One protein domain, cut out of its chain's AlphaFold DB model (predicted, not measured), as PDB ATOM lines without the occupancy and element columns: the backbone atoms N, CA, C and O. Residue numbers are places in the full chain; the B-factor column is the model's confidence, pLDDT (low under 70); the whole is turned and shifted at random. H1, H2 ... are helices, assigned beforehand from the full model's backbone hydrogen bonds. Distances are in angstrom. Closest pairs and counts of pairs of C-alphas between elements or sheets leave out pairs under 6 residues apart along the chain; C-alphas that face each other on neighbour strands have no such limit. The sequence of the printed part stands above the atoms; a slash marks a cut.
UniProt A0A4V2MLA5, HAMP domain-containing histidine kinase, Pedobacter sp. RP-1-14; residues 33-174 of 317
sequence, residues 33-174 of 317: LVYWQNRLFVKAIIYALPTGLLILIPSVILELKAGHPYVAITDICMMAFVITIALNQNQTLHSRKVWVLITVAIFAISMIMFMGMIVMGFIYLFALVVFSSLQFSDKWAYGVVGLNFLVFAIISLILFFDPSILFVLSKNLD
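AT A GLANCE: This is residues 33 to 174 of the 317 residues of the protein "HAMP domain-containing histidine kinase" of Pedobacter sp. RP-1-14 (UniProt A0A4V2MLA5). Five long helices run up and down side by side: the hairpin H3 and H4 forms the core, H5 packs on H4 on one side, and the hairpin H1 and H2 splays away on the other. Short H6 lies at one end. The printed part has 142 residues, of which 120 are in six named helices, H1 to H6 in order along the chain, with no named strand; the class is all helix, and the whole is compact, with a radius of gyration of the C-alphas of 16.7 A and spans of 49 by 37 by 21 A.

IN THESE COORDINATES: H1, residues 33 to 65, is 46.4 A long, from C-alpha 33 at (235.278, 218.588, 114.541), with a kink of 35 degrees near residue 51. H2 is 69 to 87, H3 93 to 113, 30.6 A, H4 118 to 135, H5 138 to 161, 35.1 A, ending at (201.448, 191.308, 129.705), and H6 165 to 169.

HOW THE PARTS SIT: The hub H4 touches H3, C-alphas Ala 108 and Gly 121 closest at 4.3 A, opposite ways at a shallow 15 degrees. H1 has 26 of 29 O i to N i+4 pairs within hydrogen-bond range; the other helices have every pair.

THE WHOLE: The printed part has no cut; each link is tight. Residues 164 and 166 to 172 are under 70 pLDDT.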
ATOM      1  N   LEU A  33     236.155 219.023 113.442       84.38
ATOM      2  CA  LEU A  33     235.278 218.588 114.541       84.38
ATOM      3  C   LEU A  33     235.669 217.216 115.119       84.38
ATOM      4  O   LEU A  33     235.689 217.049 116.340       84.38
ATOM      5  N   VAL A  34     236.035 216.252 114.268       85.31
ATOM      6  CA  VAL A  34     236.412 214.888 114.686       85.31
ATOM      7  C   VAL A  34     237.635 214.909 115.604       85.31
ATOM      8  O   VAL A  34     237.649 214.232 116.636       85.31
ATOM      9  N   TYR A  35     238.629 215.746 115.293       84.69
ATOM     10  CA  TYR A  35     239.784 215.978 116.157       84.69
ATOM     11  C   TYR A  35     239.360 216.421 117.568       84.69
ATOM     12  O   TYR A  35     239.830 215.872 118.571       84.69
ATOM     13  N   TRP A  36     238.438 217.384 117.664       85.06
ATOM     14  CA  TRP A  36     237.958 217.890 118.952       85.06
ATOM     15  C   TRP A  36     237.141 216.858 119.728       85.06
ATOM     16  O   TRP A  36     237.329 216.735 120.941       85.06
ATOM     17  N   GLN A  37     236.306 216.066 119.052       90.06
ATOM     18  CA  GLN A  37     235.570 214.962 119.673       90.06
ATOM     19  C   GLN A  37     236.525 213.897 120.225       90.06
ATOM     20  O   GLN A  37     236.408 213.477 121.375       90.06
ATOM     21  N   ASN A  38     237.528 213.484 119.449       89.56
ATOM     22  CA  ASN A  38     238.537 212.522 119.898       89.56
ATOM     23  C   ASN A  38     239.287 213.031 121.129       89.56
ATOM     24  O   ASN A  38     239.405 212.320 122.128       89.56
ATOM     25  N   ARG A  39     239.691 214.302 121.118       88.19
ATOM     26  CA  ARG A  39     240.330 214.936 122.273       88.19
ATOM     27  C   ARG A  39     239.412 215.007 123.495       88.19
ATOM     28  O   ARG A  39     239.880 214.803 124.616       88.19
ATOM     29  N   LEU A  40     238.125 215.299 123.301       90.31
ATOM     30  CA  LEU A  40     237.136 215.327 124.378       90.31
ATOM     31  C   LEU A  40     236.980 213.942 125.014       90.31
ATOM     32  O   LEU A  40     236.940 213.847 126.236       90.31
ATOM     33  N   PHE A  41     236.940 212.875 124.212       92.12
ATOM     34  CA  PHE A  41     236.879 211.502 124.718       92.12
ATOM     35  C   PHE A  41     238.098 211.135 125.568       92.12
ATOM     36  O   PHE A  41     237.934 210.649 126.683       92.12
ATOM     37  N   VAL A  42     239.313 211.432 125.091       91.19
ATOM     38  CA  VAL A  42     240.543 211.173 125.863       91.19
ATOM     39  C   VAL A  42     240.500 211.900 127.206       91.19
ATOM     40  O   VAL A  42     240.765 211.302 128.247       91.19
ATOM     41  N   LYS A  43     240.088 213.176 127.209       91.69
ATOM     42  CA  LYS A  43     239.891 213.929 128.454       91.69
ATOM     43  C   LYS A  43     238.831 213.291 129.351       91.69
ATOM     44  O   LYS A  43     239.077 213.168 130.543       91.69
ATOM     45  N   ALA A  44     237.694 212.870 128.801       91.81
ATOM     46  CA  ALA A  44     236.646 212.208 129.571       91.81
ATOM     47  C   ALA A  44     237.186 210.957 130.277       91.81
ATOM     48  O   ALA A  44     236.964 210.807 131.470       91.81
ATOM     49  N   ILE A  45     237.976 210.122 129.593       92.31
ATOM     50  CA  ILE A  45     238.576 208.920 130.188       92.31
ATOM     51  C   ILE A  45     239.600 209.250 131.284       92.31
ATOM     52  O   ILE A  45     239.583 208.608 132.334       92.31
ATOM     53  N   ILE A  46     240.441 210.273 131.079       92.75
ATOM     54  CA  ILE A  46     241.412 210.743 132.088       92.75
ATOM     55  C   ILE A  46     240.713 211.095 133.408       92.75
ATOM     56  O   ILE A  46     241.244 210.831 134.481       92.75
ATOM     57  N   TYR A  47     239.526 211.694 133.359       93.06
ATOM     58  CA  TYR A  47     238.795 212.036 134.579       93.06
ATOM     59  C   TYR A  47     237.890 210.901 135.069       93.06
ATOM     60  O   TYR A  47     237.774 210.711 136.277       93.06
ATOM     61  N   ALA A  48     237.284 210.128 134.166       91.38
ATOM     62  CA  ALA A  48     236.314 209.088 134.503       91.38
ATOM     63  C   ALA A  48     236.943 207.865 135.182       91.38
ATOM     64  O   ALA A  48     236.356 207.346 136.122       91.38
ATOM     65  N   LEU A  49     238.130 207.404 134.764       92.56
ATOM     66  CA  LEU A  49     238.719 206.196 135.362       92.56
ATOM     67  C   LEU A  49     239.099 206.383 136.840       92.56
ATOM     68  O   LEU A  49     238.694 205.554 137.653       92.56
ATOM     69  N   PRO A  50     239.826 207.445 137.246       93.00
ATOM     70  CA  PRO A  50     240.193 207.613 138.648       93.00
ATOM     71  C   PRO A  50     238.979 207.911 139.530       93.00
ATOM     72  O   PRO A  50     238.887 207.394 140.639       93.00
ATOM     73  N   THR A  51     238.038 208.728 139.041       92.56
ATOM     74  CA  THR A  51     236.808 209.045 139.785       92.56
ATOM     75  C   THR A  51     235.908 207.826 139.916       92.56
ATOM     76  O   THR A  51     235.427 207.544 141.007       92.56
ATOM     77  N   GLY A  52     235.750 207.053 138.846       92.00
ATOM     78  CA  GLY A  52     235.001 205.809 138.863       92.00
ATOM     79  C   GLY A  52     235.608 204.779 139.816       92.00
ATOM     80  O   GLY A  52     234.876 204.176 140.590       92.00
ATOM     81  N   LEU A  53     236.937 204.615 139.834       93.94
ATOM     82  CA  LEU A  53     237.611 203.735 140.800       93.94
ATOM     83  C   LEU A  53     237.400 204.192 142.249       93.94
ATOM     84  O   LEU A  53     237.233 203.358 143.135       93.94
ATOM     85  N   LEU A  54     237.380 205.505 142.491       94.06
ATOM     86  CA  LEU A  54     237.098 206.068 143.812       94.06
ATOM     87  C   LEU A  54     235.652 205.775 144.238       94.06
ATOM     88  O   LEU A  54     235.434 205.393 145.382       94.06
ATOM     89  N   ILE A  55     234.688 205.901 143.319       92.94
ATOM     90  CA  ILE A  55     233.261 205.615 143.559       92.94
ATOM     91  C   ILE A  55     233.008 204.113 143.758       92.94
ATOM     92  O   ILE A  55     232.187 203.739 144.593       92.94
ATOM     93  N   LEU A  56     233.734 203.249 143.046       93.94
ATOM     94  CA  LEU A  56     233.547 201.798 143.093       93.94
ATOM     95  C   LEU A  56     233.793 201.214 144.492       93.94
ATOM     96  O   LEU A  56     233.069 200.324 144.923       93.94
ATOM     97  N   ILE A  57     234.791 201.725 145.222       93.12
ATOM     98  CA  ILE A  57     235.180 201.197 146.541       93.12
ATOM     99  C   ILE A  57     234.023 201.256 147.559       93.12
ATOM    100  O   ILE A  57     233.672 200.207 148.103       93.12
ATOM    101  N   PRO A  58     233.417 202.426 147.853       94.62
ATOM    102  CA  PRO A  58     232.280 202.479 148.762       94.62
ATOM    103  C   PRO A  58     231.055 201.746 148.206       94.62
ATOM    104  O   PRO A  58     230.353 201.137 149.006       94.62
ATOM    105  N   SER A  59     230.825 201.744 146.883       90.94
ATOM    106  CA  SER A  59     229.693 201.021 146.270       90.94
ATOM    107  C   SER A  59     229.753 199.530 146.590       90.94
ATOM    108  O   SER A  59     228.872 199.000 147.265       90.94
ATOM    109  N   VAL A  60     230.881 198.891 146.269       93.31
ATOM    110  CA  VAL A  60     231.115 197.462 146.511       93.31
ATOM    111  C   VAL A  60     231.001 197.120 147.999       93.31
ATOM    112  O   VAL A  60     230.379 196.124 148.362       93.31
ATOM    113  N   ILE A  61     231.573 197.939 148.890       94.44
ATOM    114  CA  ILE A  61     231.493 197.697 150.341       94.44
ATOM    115  C   ILE A  61     230.038 197.744 150.826       94.44
ATOM    116  O   ILE A  61     229.642 196.923 151.655       94.44
ATOM    117  N   LEU A  62     229.254 198.714 150.352       92.25
ATOM    118  CA  LEU A  62     227.858 198.875 150.751       92.25
ATOM    119  C   LEU A  62     226.971 197.767 150.176       92.25
ATOM    120  O   LEU A  62     226.137 197.235 150.900       92.25
ATOM    121  N   GLU A  63     227.193 197.359 148.932       90.56
ATOM    122  CA  GLU A  63     226.444 196.283 148.268       90.56
ATOM    123  C   GLU A  63     226.697 194.915 148.903       90.56
ATOM    124  O   GLU A  63     225.759 194.148 149.131       90.56
ATOM    125  N   LEU A  64     227.951 194.623 149.266       92.00
ATOM    126  CA  LEU A  64     228.295 193.404 149.997       92.00
ATOM    127  C   LEU A  64     227.635 193.380 151.382       92.00
ATOM    128  O   LEU A  64     227.123 192.343 151.798       92.00
ATOM    129  N   LYS A  65     227.589 194.526 152.078       93.75
ATOM    130  CA  LYS A  65     226.883 194.658 153.365       93.75
ATOM    131  C   LYS A  65     225.365 194.555 153.226       93.75
ATOM    132  O   LYS A  65     224.718 194.042 154.132       93.75
ATOM    133  N   ALA A  66     224.809 195.026 152.113       88.12
ATOM    134  CA  ALA A  66     223.384 194.939 151.805       88.12
ATOM    135  C   ALA A  66     222.944 193.529 151.362       88.12
ATOM    136  O   ALA A  66     221.755 193.299 151.170       88.12
ATOM    137  N   GLY A  67     223.878 192.580 151.213       88.00
ATOM    138  CA  GLY A  67     223.570 191.209 150.804       88.00
ATOM    139  C   GLY A  67     223.353 191.047 149.297       88.00
ATOM    140  O   GLY A  67     222.739 190.072 148.870       88.00
ATOM    141  N   HIS A  68     223.873 191.969 148.481       85.00
ATOM    142  CA  HIS A  68     223.756 191.949 147.020       85.00
ATOM    143  C   HIS A  68     225.117 191.707 146.333       85.00
ATOM    144  O   HIS A  68     225.601 192.563 145.591       85.00
ATOM    145  N   PRO A  69     225.766 190.539 146.523       86.69
ATOM    146  CA  PRO A  69     227.116 190.295 146.005       86.69
ATOM    147  C   PRO A  69     227.195 190.286 144.472       86.69
ATOM    148  O   PRO A  69     228.228 190.633 143.905       86.69
ATOM    149  N   TYR A  70     226.108 189.926 143.787       85.12
ATOM    150  CA  TYR A  70     226.047 189.920 142.323       85.12
ATOM    151  C   TYR A  70     226.189 191.325 141.719       85.12
ATOM    152  O   TYR A  70     226.762 191.476 140.639       85.12
ATOM    153  N   VAL A  71     225.711 192.350 142.430       84.56
ATOM    154  CA  VAL A  71     225.825 193.756 142.020       84.56
ATOM    155  C   VAL A  71     227.283 194.198 142.092       84.56
ATOM    156  O   VAL A  71     227.850 194.601 141.081       84.56
ATOM    157  N   ALA A  72     227.926 193.951 143.233       89.50
ATOM    158  CA  ALA A  72     229.336 194.259 143.441       89.50
ATOM    159  C   ALA A  72     230.247 193.595 142.397       89.50
ATOM    160  O   ALA A  72     231.172 194.219 141.878       89.50
ATOM    161  N   ILE A  73     229.978 192.330 142.052       90.44
ATOM    162  CA  ILE A  73     230.719 191.625 140.995       90.44
ATOM    163  C   ILE A  73     230.503 192.309 139.641       90.44
ATOM    164  O   ILE A  73     231.469 192.528 138.910       90.44
ATOM    165  N   THR A  74     229.261 192.669 139.315       87.38
ATOM    166  CA  THR A  74     228.921 193.340 138.052       87.38
ATOM    167  C   THR A  74     229.662 194.670 137.916       87.38
ATOM    168  O   THR A  74     230.291 194.912 136.883       87.38
ATOM    169  N   ASP A  75     229.681 195.482 138.971       89.44
ATOM    170  CA  ASP A  75     230.347 196.785 138.997       89.44
ATOM    171  C   ASP A  75     231.867 196.661 138.822       89.44
ATOM    172  O   ASP A  75     232.478 197.376 138.018       89.44
ATOM    173  N   ILE A  76     232.485 195.694 139.511       93.25
ATOM    174  CA  ILE A  76     233.916 195.396 139.370       93.25
ATOM    175  C   ILE A  76     234.232 194.936 137.943       93.25
ATOM    176  O   ILE A  76     235.182 195.434 137.331       93.25
ATOM    177  N   CYS A  77     233.439 194.012 137.390       92.50
ATOM    178  CA  CYS A  77     233.627 193.500 136.036       92.50
ATOM    179  C   CYS A  77     233.496 194.607 134.984       92.50
ATOM    180  O   CYS A  77     234.334 194.698 134.085       92.50
ATOM    181  N   MET A  78     232.493 195.480 135.104       91.81
ATOM    182  CA  MET A  78     232.302 196.597 134.178       91.81
ATOM    183  C   MET A  78     233.435 197.615 134.270       91.81
ATOM    184  O   MET A  78     233.956 198.034 133.235       91.81
ATOM    185  N   MET A  79     233.887 197.966 135.477       93.75
ATOM    186  CA  MET A  79     235.035 198.859 135.642       93.75
ATOM    187  C   MET A  79     236.308 198.259 135.029       93.75
ATOM    188  O   MET A  79     237.013 198.932 134.272       93.75
ATOM    189  N   ALA A  80     236.593 196.985 135.306       93.88
ATOM    190  CA  ALA A  80     237.743 196.285 134.740       93.88
ATOM    191  C   ALA A  80     237.683 196.243 133.205       93.88
ATOM    192  O   ALA A  80     238.696 196.467 132.534       93.88
ATOM    193  N   PHE A  81     236.496 196.023 132.638       93.38
ATOM    194  CA  PHE A  81     236.282 196.033 131.196       93.38
ATOM    195  C   PHE A  81     236.548 197.419 130.587       93.38
ATOM    196  O   PHE A  81     237.310 197.524 129.621       93.38
ATOM    197  N   VAL A  82     236.026 198.496 131.190       92.31
ATOM    198  CA  VAL A  82     236.276 199.876 130.731       92.31
ATOM    199  C   VAL A  82     237.765 200.220 130.789       92.31
ATOM    200  O   VAL A  82     238.294 200.768 129.822       92.31
ATOM    201  N   ILE A  83     238.462 199.866 131.875       92.12
ATOM    202  CA  ILE A  83     239.916 200.061 132.004       92.12
ATOM    203  C   ILE A  83     240.657 199.309 130.894       92.12
ATOM    204  O   ILE A  83     241.519 199.882 130.226       92.12
ATOM    205  N   THR A  84     240.293 198.049 130.661       91.88
ATOM    206  CA  THR A  84     240.938 197.201 129.654       91.88
ATOM    207  C   THR A  84     240.772 197.788 128.254       91.88
ATOM    208  O   THR A  84     241.754 197.943 127.536       91.88
ATOM    209  N   ILE A  85     239.559 198.198 127.871       90.19
ATOM    210  CA  ILE A  85     239.285 198.827 126.568       90.19
ATOM    211  C   ILE A  85     239.983 200.177 126.428       90.19
ATOM    212  O   ILE A  85     240.547 200.470 125.374       90.19
ATOM    213  N   ALA A  86     239.940 201.009 127.469       85.50
ATOM    214  CA  ALA A  86     240.552 202.329 127.451       85.50
ATOM    215  C   ALA A  86     242.066 202.240 127.207       85.50
ATOM    216  O   ALA A  86     242.613 202.987 126.389       85.50
ATOM    217  N   LEU A  87     242.737 201.306 127.884       83.44
ATOM    218  CA  LEU A  87     244.190 201.147 127.828       83.44
ATOM    219  C   LEU A  87     244.671 200.243 126.678       83.44
ATOM    220  O   LEU A  87     245.871 200.211 126.400       83.44
ATOM    221  N   ASN A  88     243.771 199.539 125.983       85.75
ATOM    222  CA  ASN A  88     244.129 198.638 124.889       85.75
ATOM    223  C   ASN A  88     244.571 199.404 123.633       85.75
ATOM    224  O   ASN A  88     243.748 199.975 122.921       85.75
ATOM    225  N   GLN A  89     245.866 199.352 123.319       81.12
ATOM    226  CA  GLN A  89     246.455 200.038 122.164       81.12
ATOM    227  C   GLN A  89     246.044 199.441 120.809       81.12
ATOM    228  O   GLN A  89     246.075 200.152 119.809       81.12
ATOM    229  N   ASN A  90     245.599 198.180 120.770       82.56
ATOM    230  CA  ASN A  90     245.316 197.455 119.524       82.56
ATOM    231  C   ASN A  90     243.973 197.840 118.879       82.56
ATOM    232  O   ASN A  90     243.634 197.350 117.806       82.56
ATOM    233  N   GLN A  91     243.180 198.688 119.537       82.31
ATOM    234  CA  GLN A  91     241.863 199.118 119.069       82.31
ATOM    235  C   GLN A  91     241.905 200.559 118.561       82.31
ATOM    236  O   GLN A  91     242.534 201.420 119.184       82.31
ATOM    237  N   THR A  92     241.165 200.845 117.486       87.44
ATOM    238  CA  THR A  92     240.962 202.227 117.021       87.44
ATOM    239  C   THR A  92     240.222 203.047 118.077       87.44
ATOM    240  O   THR A  92     239.443 202.509 118.871       87.44
ATOM    241  N   LEU A  93     240.424 204.368 118.081       87.69
ATOM    242  CA  LEU A  93     239.755 205.234 119.050       87.69
ATOM    243  C   LEU A  93     238.227 205.180 118.899       87.69
ATOM    244  O   LEU A  93     237.515 205.162 119.900       87.69
ATOM    245  N   HIS A  94     237.728 205.079 117.664       89.00
ATOM    246  CA  HIS A  94     236.304 204.893 117.391       89.00
ATOM    247  C   HIS A  94     235.763 203.620 118.058       89.00
ATOM    248  O   HIS A  94     234.783 203.690 118.797       89.00
ATOM    249  N   SER A  95     236.430 202.473 117.870       89.62
ATOM    250  CA  SER A  95     236.024 201.204 118.493       89.62
ATOM    251  C   SER A  95     235.986 201.299 120.018       89.62
ATOM    252  O   SER A  95     235.032 200.838 120.641       89.62
ATOM    253  N   ARG A  96     236.980 201.951 120.636       91.44
ATOM    254  CA  ARG A  96     237.007 202.149 122.096       91.44
ATOM    255  C   ARG A  96     235.810 202.968 122.583       91.44
ATOM    256  O   ARG A  96     235.186 202.586 123.568       91.44
ATOM    257  N   LYS A  97     235.451 204.055 121.885       92.19
ATOM    258  CA  LYS A  97     234.259 204.857 122.220       92.19
ATOM    259  C   LYS A  97     232.983 204.013 122.181       92.19
ATOM    260  O   LYS A  97     232.150 204.143 123.074       92.19
ATOM    261  N   VAL A  98     232.833 203.163 121.160       92.94
ATOM    262  CA  VAL A  98     231.656 202.290 121.001       92.94
ATOM    263  C   VAL A  98     231.569 201.286 122.147       92.94
ATOM    264  O   VAL A  98     230.511 201.135 122.744       92.94
ATOM    265  N   TRP A  99     232.678 200.649 122.516       93.56
ATOM    266  CA  TRP A  99     232.696 199.698 123.627       93.56
ATOM    267  C   TRP A  99     232.378 200.334 124.985       93.56
ATOM    268  O   TRP A  99     231.631 199.755 125.773       93.56
ATOM    269  N   VAL A 100     232.886 201.542 125.251       92.56
ATOM    270  CA  VAL A 100     232.510 202.307 126.455       92.56
ATOM    271  C   VAL A 100     231.008 202.593 126.456       92.56
ATOM    272  O   VAL A 100     230.345 202.377 127.466       92.56
ATOM    273  N   LEU A 101     230.457 203.008 125.314       93.38
ATOM    274  CA  LEU A 101     229.029 203.267 125.152       93.38
ATOM    275  C   LEU A 101     228.186 202.004 125.399       93.38
ATOM    276  O   LEU A 101     227.240 202.049 126.179       93.38
ATOM    277  N   ILE A 102     228.562 200.864 124.818       93.69
ATOM    278  CA  ILE A 102     227.884 199.577 125.047       93.69
ATOM    279  C   ILE A 102     227.924 199.197 126.531       93.69
ATOM    280  O   ILE A 102     226.910 198.787 127.084       93.69
ATOM    281  N   THR A 103     229.067 199.379 127.196       92.75
ATOM    282  CA  THR A 103     229.217 199.032 128.618       92.75
ATOM    283  C   THR A 103     228.277 199.852 129.500       92.75
ATOM    284  O   THR A 103     227.584 199.292 130.343       92.75
ATOM    285  N   VAL A 104     228.194 201.167 129.269       92.69
ATOM    286  CA  VAL A 104     227.277 202.049 130.009       92.69
ATOM    287  C   VAL A 104     225.815 201.692 129.725       92.69
ATOM    288  O   VAL A 104     224.996 201.721 130.640       92.69
ATOM    289  N   ALA A 105     225.476 201.311 128.490       93.19
ATOM    290  CA  ALA A 105     224.123 200.877 128.144       93.19
ATOM    291  C   ALA A 105     223.728 199.579 128.869       93.19
ATOM    292  O   ALA A 105     222.655 199.512 129.467       93.19
ATOM    293  N   ILE A 106     224.610 198.573 128.867       92.12
ATOM    294  CA  ILE A 106     224.392 197.308 129.587       92.12
ATOM    295  C   ILE A 106     224.260 197.575 131.090       92.12
ATOM    296  O   ILE A 106     223.358 197.028 131.720       92.12
ATOM    297  N   PHE A 107     225.097 198.449 131.656       90.62
ATOM    298  CA  PHE A 107     224.995 198.852 133.058       90.62
ATOM    299  C   PHE A 107     223.637 199.472 133.387       90.62
ATOM    300  O   PHE A 107     222.972 199.053 134.331       90.62
ATOM    301  N   ALA A 108     223.187 200.425 132.569       92.00
ATOM    302  CA  ALA A 108     221.918 201.107 132.772       92.00
ATOM    303  C   ALA A 108     220.725 200.142 132.720       92.00
ATOM    304  O   ALA A 108     219.849 200.197 133.579       92.00
ATOM    305  N   ILE A 109     220.708 199.230 131.743       87.81
ATOM    306  CA  ILE A 109     219.653 198.215 131.611       87.81
ATOM    307  C   ILE A 109     219.708 197.231 132.785       87.81
ATOM    308  O   ILE A 109     218.664 196.891 133.341       87.81
ATOM    309  N   SER A 110     220.909 196.819 133.203       85.56
ATOM    310  CA  SER A 110     221.106 195.934 134.354       85.56
ATOM    311  C   SER A 110     220.543 196.544 135.646       85.56
ATOM    312  O   SER A 110     219.791 195.887 136.367       85.56
ATOM    313  N   MET A 111     220.806 197.834 135.887       83.44
ATOM    314  CA  MET A 111     220.267 198.579 137.033       83.44
ATOM    315  C   MET A 111     218.732 198.611 137.059       83.44
ATOM    316  O   MET A 111     218.128 198.512 138.128       83.44
ATOM    317  N   ILE A 112     218.087 198.733 135.894       84.00
ATOM    318  CA  ILE A 112     216.621 198.765 135.790       84.00
ATOM    319  C   ILE A 112     216.037 197.370 136.025       84.00
ATOM    320  O   ILE A 112     215.127 197.220 136.835       84.00
ATOM    321  N   MET A 113     216.559 196.362 135.323       78.00
ATOM    322  CA  MET A 113     215.966 195.023 135.275       78.00
ATOM    323  C   MET A 113     216.248 194.194 136.529       78.00
ATOM    324  O   MET A 113     215.358 193.496 137.003       78.00
ATOM    325  N   PHE A 114     217.474 194.246 137.059       75.88
ATOM    326  CA  PHE A 114     217.890 193.366 138.155       75.88
ATOM    327  C   PHE A 114     217.820 194.034 139.524       75.88
ATOM    328  O   PHE A 114     217.576 193.353 140.515       75.88
ATOM    329  N   MET A 115     218.034 195.349 139.592       74.19
ATOM    330  CA  MET A 115     218.081 196.067 140.872       74.19
ATOM    331  C   MET A 115     216.827 196.892 141.158       74.19
ATOM    332  O   MET A 115     216.723 197.475 142.233       74.19
ATOM    333  N   GLY A 116     215.896 196.999 140.202       74.88
ATOM    334  CA  GLY A 116     214.702 197.841 140.335       74.88
ATOM    335  C   GLY A 116     215.021 199.335 140.507       74.88
ATOM    336  O   GLY A 116     214.140 200.134 140.816       74.88
ATOM    337  N   MET A 117     216.274 199.757 140.297       82.56
ATOM    338  CA  MET A 117     216.709 201.141 140.476       82.56
ATOM    339  C   MET A 117     216.450 201.957 139.209       82.56
ATOM    340  O   MET A 117     217.375 202.433 138.545       82.56
ATOM    341  N   ILE A 118     215.164 202.146 138.886       82.38
ATOM    342  CA  ILE A 118     214.704 202.837 137.669       82.38
ATOM    343  C   ILE A 118     215.392 204.196 137.503       82.38
ATOM    344  O   ILE A 118     215.913 204.506 136.433       82.38
ATOM    345  N   VAL A 119     215.423 204.996 138.572       85.38
ATOM    346  CA  VAL A 119     215.971 206.360 138.537       85.38
ATOM    347  C   VAL A 119     217.448 206.353 138.138       85.38
ATOM    348  O   VAL A 119     217.851 207.142 137.285       85.38
ATOM    349  N   MET A 120     218.248 205.438 138.693       87.31
ATOM    350  CA  MET A 120     219.671 205.332 138.350       87.31
ATOM    351  C   MET A 120     219.854 204.889 136.901       87.31
ATOM    352  O   MET A 120     220.623 205.506 136.164       87.31
ATOM    353  N   GLY A 121     219.085 203.895 136.454       89.38
ATOM    354  CA  GLY A 121     219.077 203.481 135.054       89.38
ATOM    355  C   GLY A 121     218.771 204.631 134.094       89.38
ATOM    356  O   GLY A 121     219.468 204.807 133.097       89.38
ATOM    357  N   PHE A 122     217.788 205.472 134.420       90.75
ATOM    358  CA  PHE A 122     217.426 206.632 133.601       90.75
ATOM    359  C   PHE A 122     218.560 207.657 133.546       90.75
ATOM    360  O   PHE A 122     218.854 208.184 132.475       90.75
ATOM    361  N   ILE A 123     219.249 207.912 134.660       93.75
ATOM    362  CA  ILE A 123     220.407 208.816 134.673       93.75
ATOM    363  C   ILE A 123     221.494 208.308 133.713       93.75
ATOM    364  O   ILE A 123     222.012 209.087 132.911       93.75
ATOM    365  N   TYR A 124     221.799 207.006 133.728       93.69
ATOM    366  CA  TYR A 124     222.801 206.432 132.827       93.69
ATOM    367  C   TYR A 124     222.347 206.400 131.362       93.69
ATOM    368  O   TYR A 124     223.146 206.731 130.487       93.69
ATOM    369  N   LEU A 125     221.078 206.092 131.071       94.75
ATOM    370  CA  LEU A 125     220.525 206.160 129.708       94.75
ATOM    371  C   LEU A 125     220.499 207.594 129.159       94.75
ATOM    372  O   LEU A 125     220.710 207.796 127.962       94.75
ATOM    373  N   PHE A 126     220.283 208.594 130.018       95.88
ATOM    374  CA  PHE A 126     220.369 210.004 129.640       95.88
ATOM    375  C   PHE A 126     221.814 210.417 129.354       95.88
ATOM    376  O   PHE A 126     222.116 210.993 128.305       95.88
ATOM    377  N   ALA A 127     222.735 210.058 130.252       95.25
ATOM    378  CA  ALA A 127     224.160 210.289 130.056       95.25
ATOM    379  C   ALA A 127     224.676 209.615 128.772       95.25
ATOM    380  O   ALA A 127     225.513 210.190 128.077       95.25
ATOM    381  N   LEU A 128     224.139 208.444 128.412       95.19
ATOM    382  CA  LEU A 128     224.446 207.731 127.171       95.19
ATOM    383  C   LEU A 128     224.086 208.552 125.922       95.19
ATOM    384  O   LEU A 128     224.881 208.636 124.981       95.19
ATOM    385  N   VAL A 129     222.917 209.200 125.907       96.44
ATOM    386  CA  VAL A 129     222.483 210.072 124.801       96.44
ATOM    387  C   VAL A 129     223.346 211.326 124.719       96.44
ATOM    388  O   VAL A 129     223.798 211.688 123.632       96.44
ATOM    389  N   VAL A 130     223.644 211.959 125.854       96.12
ATOM    390  CA  VAL A 130     224.539 213.127 125.903       96.12
ATOM    391  C   VAL A 130     225.929 212.761 125.383       96.12
ATOM    392  O   VAL A 130     226.473 213.433 124.503       96.12
ATOM    393  N   PHE A 131     226.495 211.664 125.884       94.75
ATOM    394  CA  PHE A 131     227.813 211.186 125.492       94.75
ATOM    395  C   PHE A 131     227.863 210.828 124.004       94.75
ATOM    396  O   PHE A 131     228.759 211.284 123.294       94.75
ATOM    397  N   SER A 132     226.886 210.066 123.507       94.88
ATOM    398  CA  SER A 132     226.831 209.673 122.096       94.88
ATOM    399  C   SER A 132     226.672 210.876 121.161       94.88
ATOM    400  O   SER A 132     227.379 210.977 120.156       94.88
ATOM    401  N   SER A 133     225.828 211.839 121.545       95.44
ATOM    402  CA  SER A 133     225.602 213.081 120.801       95.44
ATOM    403  C   SER A 133     226.848 213.954 120.722       95.44
ATOM    404  O   SER A 133     227.096 214.560 119.677       95.44
ATOM    405  N   LEU A 134     227.654 213.986 121.788       94.38
ATOM    406  CA  LEU A 134     228.919 214.720 121.820       94.38
ATOM    407  C   LEU A 134     230.024 214.037 121.003       94.38
ATOM    408  O   LEU A 134     230.828 214.717 120.365       94.38
ATOM    409  N   GLN A 135     230.088 212.705 121.039       91.62
ATOM    410  CA  GLN A 135     231.286 211.958 120.643       91.62
ATOM    411  C   GLN A 135     231.262 211.347 119.244       91.62
ATOM    412  O   GLN A 135     232.333 211.018 118.722       91.62
ATOM    413  N   PHE A 136     230.078 211.174 118.660       91.94
ATOM    414  CA  PHE A 136     229.900 210.495 117.377       91.94
ATOM    415  C   PHE A 136     229.264 211.405 116.322       91.94
ATOM    416  O   PHE A 136     229.130 212.615 116.515       91.94
ATOM    417  N   SER A 137     228.923 210.837 115.166       91.88
ATOM    418  CA  SER A 137     228.172 211.518 114.113       91.88
ATOM    419  C   SER A 137     226.669 211.546 114.410       91.88
ATOM    420  O   SER A 137     226.184 210.869 115.318       91.88
ATOM    421  N   ASP A 138     225.922 212.306 113.604       91.19
ATOM    422  CA  ASP A 138     224.464 212.433 113.729       91.19
ATOM    423  C   ASP A 138     223.767 211.064 113.760       91.19
ATOM    424  O   ASP A 138     222.901 210.830 114.597       91.19
ATOM    425  N   LYS A 139     224.181 210.136 112.883       92.50
ATOM    426  CA  LYS A 139     223.563 208.807 112.759       92.50
ATOM    427  C   LYS A 139     223.624 208.019 114.068       92.50
ATOM    428  O   LYS A 139     222.629 207.432 114.476       92.50
ATOM    429  N   TRP A 140     224.773 208.035 114.739       91.88
ATOM    430  CA  TRP A 140     224.968 207.333 116.009       91.88
ATOM    431  C   TRP A 140     224.229 208.013 117.159       91.88
ATOM    432  O   TRP A 140     223.613 207.328 117.968       91.88
ATOM    433  N   ALA A 141     224.248 209.346 117.208       93.19
ATOM    434  CA  ALA A 141     223.545 210.112 118.233       93.19
ATOM    435  C   ALA A 141     222.038 209.804 118.234       93.19
ATOM    436  O   ALA A 141     221.476 209.419 119.257       93.19
ATOM    437  N   TYR A 142     221.396 209.892 117.064       94.94
ATOM    438  CA  TYR A 142     219.976 209.564 116.935       94.94
ATOM    439  C   TYR A 142     219.706 208.060 117.054       94.94
ATOM    440  O   TYR A 142     218.668 207.671 117.583       94.94
ATOM    441  N   GLY A 143     220.652 207.209 116.642       94.25
ATOM    442  CA  GLY A 143     220.567 205.761 116.840       94.25
ATOM    443  C   GLY A 143     220.467 205.366 118.315       94.25
ATOM    444  O   GLY A 143     219.658 204.511 118.663       94.25
ATOM    445  N   VAL A 144     221.214 206.028 119.203       95.25
ATOM    446  CA  VAL A 144     221.145 205.784 120.656       95.25
ATOM    447  C   VAL A 144     219.823 206.270 121.253       95.25
ATOM    448  O   VAL A 144     219.262 205.594 122.111       95.25
ATOM    449  N   VAL A 145     219.270 207.388 120.771       95.75
ATOM    450  CA  VAL A 145     217.911 207.810 121.161       95.75
ATOM    451  C   VAL A 145     216.878 206.759 120.740       95.75
ATOM    452  O   VAL A 145     216.006 206.408 121.534       95.75
ATOM    453  N   GLY A 146     217.009 206.208 119.531       95.31
ATOM    454  CA  GLY A 146     216.181 205.098 119.059       95.31
ATOM    455  C   GLY A 146     216.328 203.839 119.919       95.31
ATOM    456  O   GLY A 146     215.329 203.214 120.259       95.31
ATOM    457  N   LEU A 147     217.548 203.500 120.344       92.38
ATOM    458  CA  LEU A 147     217.791 202.392 121.271       92.38
ATOM    459  C   LEU A 147     217.100 202.622 122.620       92.38
ATOM    460  O   LEU A 147     216.431 201.719 123.114       92.38
ATOM    461  N   ASN A 148     217.192 203.827 123.187       93.19
ATOM    462  CA  ASN A 148     216.477 204.162 124.419       93.19
ATOM    463  C   ASN A 148     214.962 204.006 124.232       93.19
ATOM    464  O   ASN A 148     214.312 203.383 125.066       93.19
ATOM    465  N   PHE A 149     214.405 204.507 123.124       94.12
ATOM    466  CA  PHE A 149     212.990 204.319 122.791       94.12
ATOM    467  C   PHE A 149     212.604 202.833 122.761       94.12
ATOM    468  O   PHE A 149     211.600 202.456 123.363       94.12
ATOM    469  N   LEU A 150     213.419 201.980 122.129       92.75
ATOM    470  CA  LEU A 150     213.185 200.535 122.097       92.75
ATOM    471  C   LEU A 150     213.218 199.911 123.495       92.75
ATOM    472  O   LEU A 150     212.346 199.108 123.807       92.75
ATOM    473  N   VAL A 151     214.164 200.302 124.354       89.62
ATOM    474  CA  VAL A 151     214.222 199.831 125.750       89.62
ATOM    475  C   VAL A 151     212.924 200.175 126.488       89.62
ATOM    476  O   VAL A 151     212.321 199.300 127.109       89.62
ATOM    477  N   PHE A 152     212.438 201.413 126.369       89.88
ATOM    478  CA  PHE A 152     211.168 201.817 126.980       89.88
ATOM    479  C   PHE A 152     209.963 201.092 126.388       89.88
ATOM    480  O   PHE A 152     209.066 200.706 127.138       89.88
ATOM    481  N   ALA A 153     209.933 200.878 125.074       90.62
ATOM    482  CA  ALA A 153     208.864 200.142 124.409       90.62
ATOM    483  C   ALA A 153     208.819 198.678 124.871       90.62
ATOM    484  O   ALA A 153     207.743 198.175 125.188       90.62
ATOM    485  N   ILE A 154     209.979 198.022 124.988       88.56
ATOM    486  CA  ILE A 154     210.096 196.642 125.477       88.56
ATOM    487  C   ILE A 154     209.616 196.545 126.925       88.56
ATOM    488  O   ILE A 154     208.788 195.691 127.227       88.56
ATOM    489  N   ILE A 155     210.072 197.432 127.814       85.44
ATOM    490  CA  ILE A 155     209.618 197.421 129.212       85.44
ATOM    491  C   ILE A 155     208.108 197.689 129.282       85.44
ATOM    492  O   ILE A 155     207.402 196.996 130.005       85.44
ATOM    493  N   SER A 156     207.583 198.624 128.487       87.06
ATOM    494  CA  SER A 156     206.137 198.896 128.436       87.06
ATOM    495  C   SER A 156     205.331 197.680 127.964       87.06
ATOM    496  O   SER A 156     204.270 197.404 128.516       87.06
ATOM    497  N   LEU A 157     205.839 196.932 126.978       88.00
ATOM    498  CA  LEU A 157     205.226 195.693 126.495       88.00
ATOM    499  C   LEU A 157     205.228 194.610 127.583       88.00
ATOM    500  O   LEU A 157     204.210 193.962 127.804       88.00
ATOM    501  N   ILE A 158     206.353 194.441 128.285       84.25
ATOM    502  CA  ILE A 158     206.476 193.493 129.400       84.25
ATOM    503  C   ILE A 158     205.448 193.825 130.490       84.25
ATOM    504  O   ILE A 158     204.722 192.941 130.935       84.25
ATOM    505  N   LEU A 159     205.327 195.103 130.860       81.62
ATOM    506  CA  LEU A 159     204.371 195.568 131.867       81.62
ATOM    507  C   LEU A 159     202.904 195.405 131.444       81.62
ATOM    508  O   LEU A 159     202.036 195.296 132.306       81.62
ATOM    509  N   PHE A 160     202.617 195.397 130.140       85.12
ATOM    510  CA  PHE A 160     201.268 195.158 129.626       85.12
ATOM    511  C   PHE A 160     200.835 193.695 129.799       85.12
ATOM    512  O   PHE A 160     199.686 193.440 130.151       85.12
ATOM    513  N   PHE A 161     201.744 192.740 129.569       86.06
ATOM    514  CA  PHE A 161     201.448 191.308 129.705       86.06
ATOM    515  C   PHE A 161     201.552 190.801 131.144       86.06
ATOM    516  O   PHE A 161     200.778 189.928 131.528       86.06
ATOM    517  N   ASP A 162     202.475 191.346 131.937       81.31
ATOM    518  CA  ASP A 162     202.637 190.979 133.342       81.31
ATOM    519  C   ASP A 162     202.784 192.224 134.238       81.31
ATOM    520  O   ASP A 162     203.895 192.676 134.545       81.31
ATOM    521  N   PRO A 163     201.652 192.782 134.710       72.81
ATOM    522  CA  PRO A 163     201.648 193.919 135.626       72.81
ATOM    523  C   PRO A 163     202.276 193.622 136.996       72.81
ATOM    524  O   PRO A 163     202.543 194.558 137.747       72.81
ATOM    525  N   SER A 164     202.522 192.356 137.360       69.81
ATOM    526  CA  SER A 164     203.108 192.008 138.662       69.81
ATOM    527  C   SER A 164     204.595 192.379 138.762       69.81
ATOM    528  O   SER A 164     205.088 192.694 139.848       69.81
ATOM    529  N   ILE A 165     205.283 192.479 137.617       70.00
ATOM    530  CA  ILE A 165     206.668 192.963 137.486       70.00
ATOM    531  C   ILE A 165     206.811 194.404 138.005       70.00
ATOM    532  O   ILE A 165     207.862 194.806 138.507       70.00
ATOM    533  N   LEU A 166     205.724 195.174 137.980       60.19
ATOM    534  CA  LEU A 166     205.669 196.547 138.468       60.19
ATOM    535  C   LEU A 166     205.950 196.647 139.980       60.19
ATOM    536  O   LEU A 166     206.606 197.591 140.416       60.19
ATOM    537  N   PHE A 167     205.553 195.637 140.766       58.12
ATOM    538  CA  PHE A 167     205.849 195.558 142.204       58.12
ATOM    539  C   PHE A 167     207.347 195.365 142.488       58.12
ATOM    540  O   PHE A 167     207.848 195.852 143.501       58.12
ATOM    541  N   VAL A 168     208.069 194.700 141.577       63.03
ATOM    542  CA  VAL A 168     209.528 194.498 141.647       63.03
ATOM    543  C   VAL A 168     210.284 195.774 141.259       63.03
ATOM    544  O   VAL A 168     211.329 196.071 141.832       63.03
ATOM    545  N   LEU A 169     209.743 196.558 140.323       61.50
ATOM    546  CA  LEU A 169     210.353 197.801 139.841       61.50
ATOM    547  C   LEU A 169     210.100 199.010 140.758       61.50
ATOM    548  O   LEU A 169     210.993 199.834 140.928       61.50
ATOM    549  N   SER A 170     208.901 199.160 141.334       64.50
ATOM    550  CA  SER A 170     208.596 200.187 142.344       64.50
ATOM    551  C   SER A 170     207.192 200.003 142.924       64.50
ATOM    552  O   SER A 170     206.209 199.971 142.188       64.50
ATOM    553  N   LYS A 171     207.071 200.020 144.260       66.06
ATOM    554  CA  LYS A 171     205.791 199.880 144.990       66.06
ATOM    555  C   LYS A 171     204.680 200.864 144.573       66.06
ATOM    556  O   LYS A 171     203.525 200.598 144.876       66.06
ATOM    557  N   ASN A 172     205.013 201.982 143.921       64.50
ATOM    558  CA  ASN A 172     204.077 203.068 143.588       64.50
ATOM    559  C   ASN A 172     204.022 203.414 142.088       64.50
ATOM    560  O   ASN A 172     203.478 204.466 141.724       64.50
ATOM    561  N   LEU A 173     204.618 202.595 141.218       70.19
ATOM    562  CA  LEU A 173     204.449 202.758 139.776       70.19
ATOM    563  C   LEU A 173     203.172 202.039 139.344       70.19
ATOM    564  O   LEU A 173     202.985 200.888 139.706       70.19
ATOM    565  N   ASP A 174     202.319 202.705 138.571       78.12
ATOM    566  CA  ASP A 174     201.283 202.081 137.745       78.12
ATOM    567  C   ASP A 174     201.685 202.223 136.258       78.12
ATOM    568  O   ASP A 174     202.634 202.946 135.921       78.12
TER     569      ASP A 174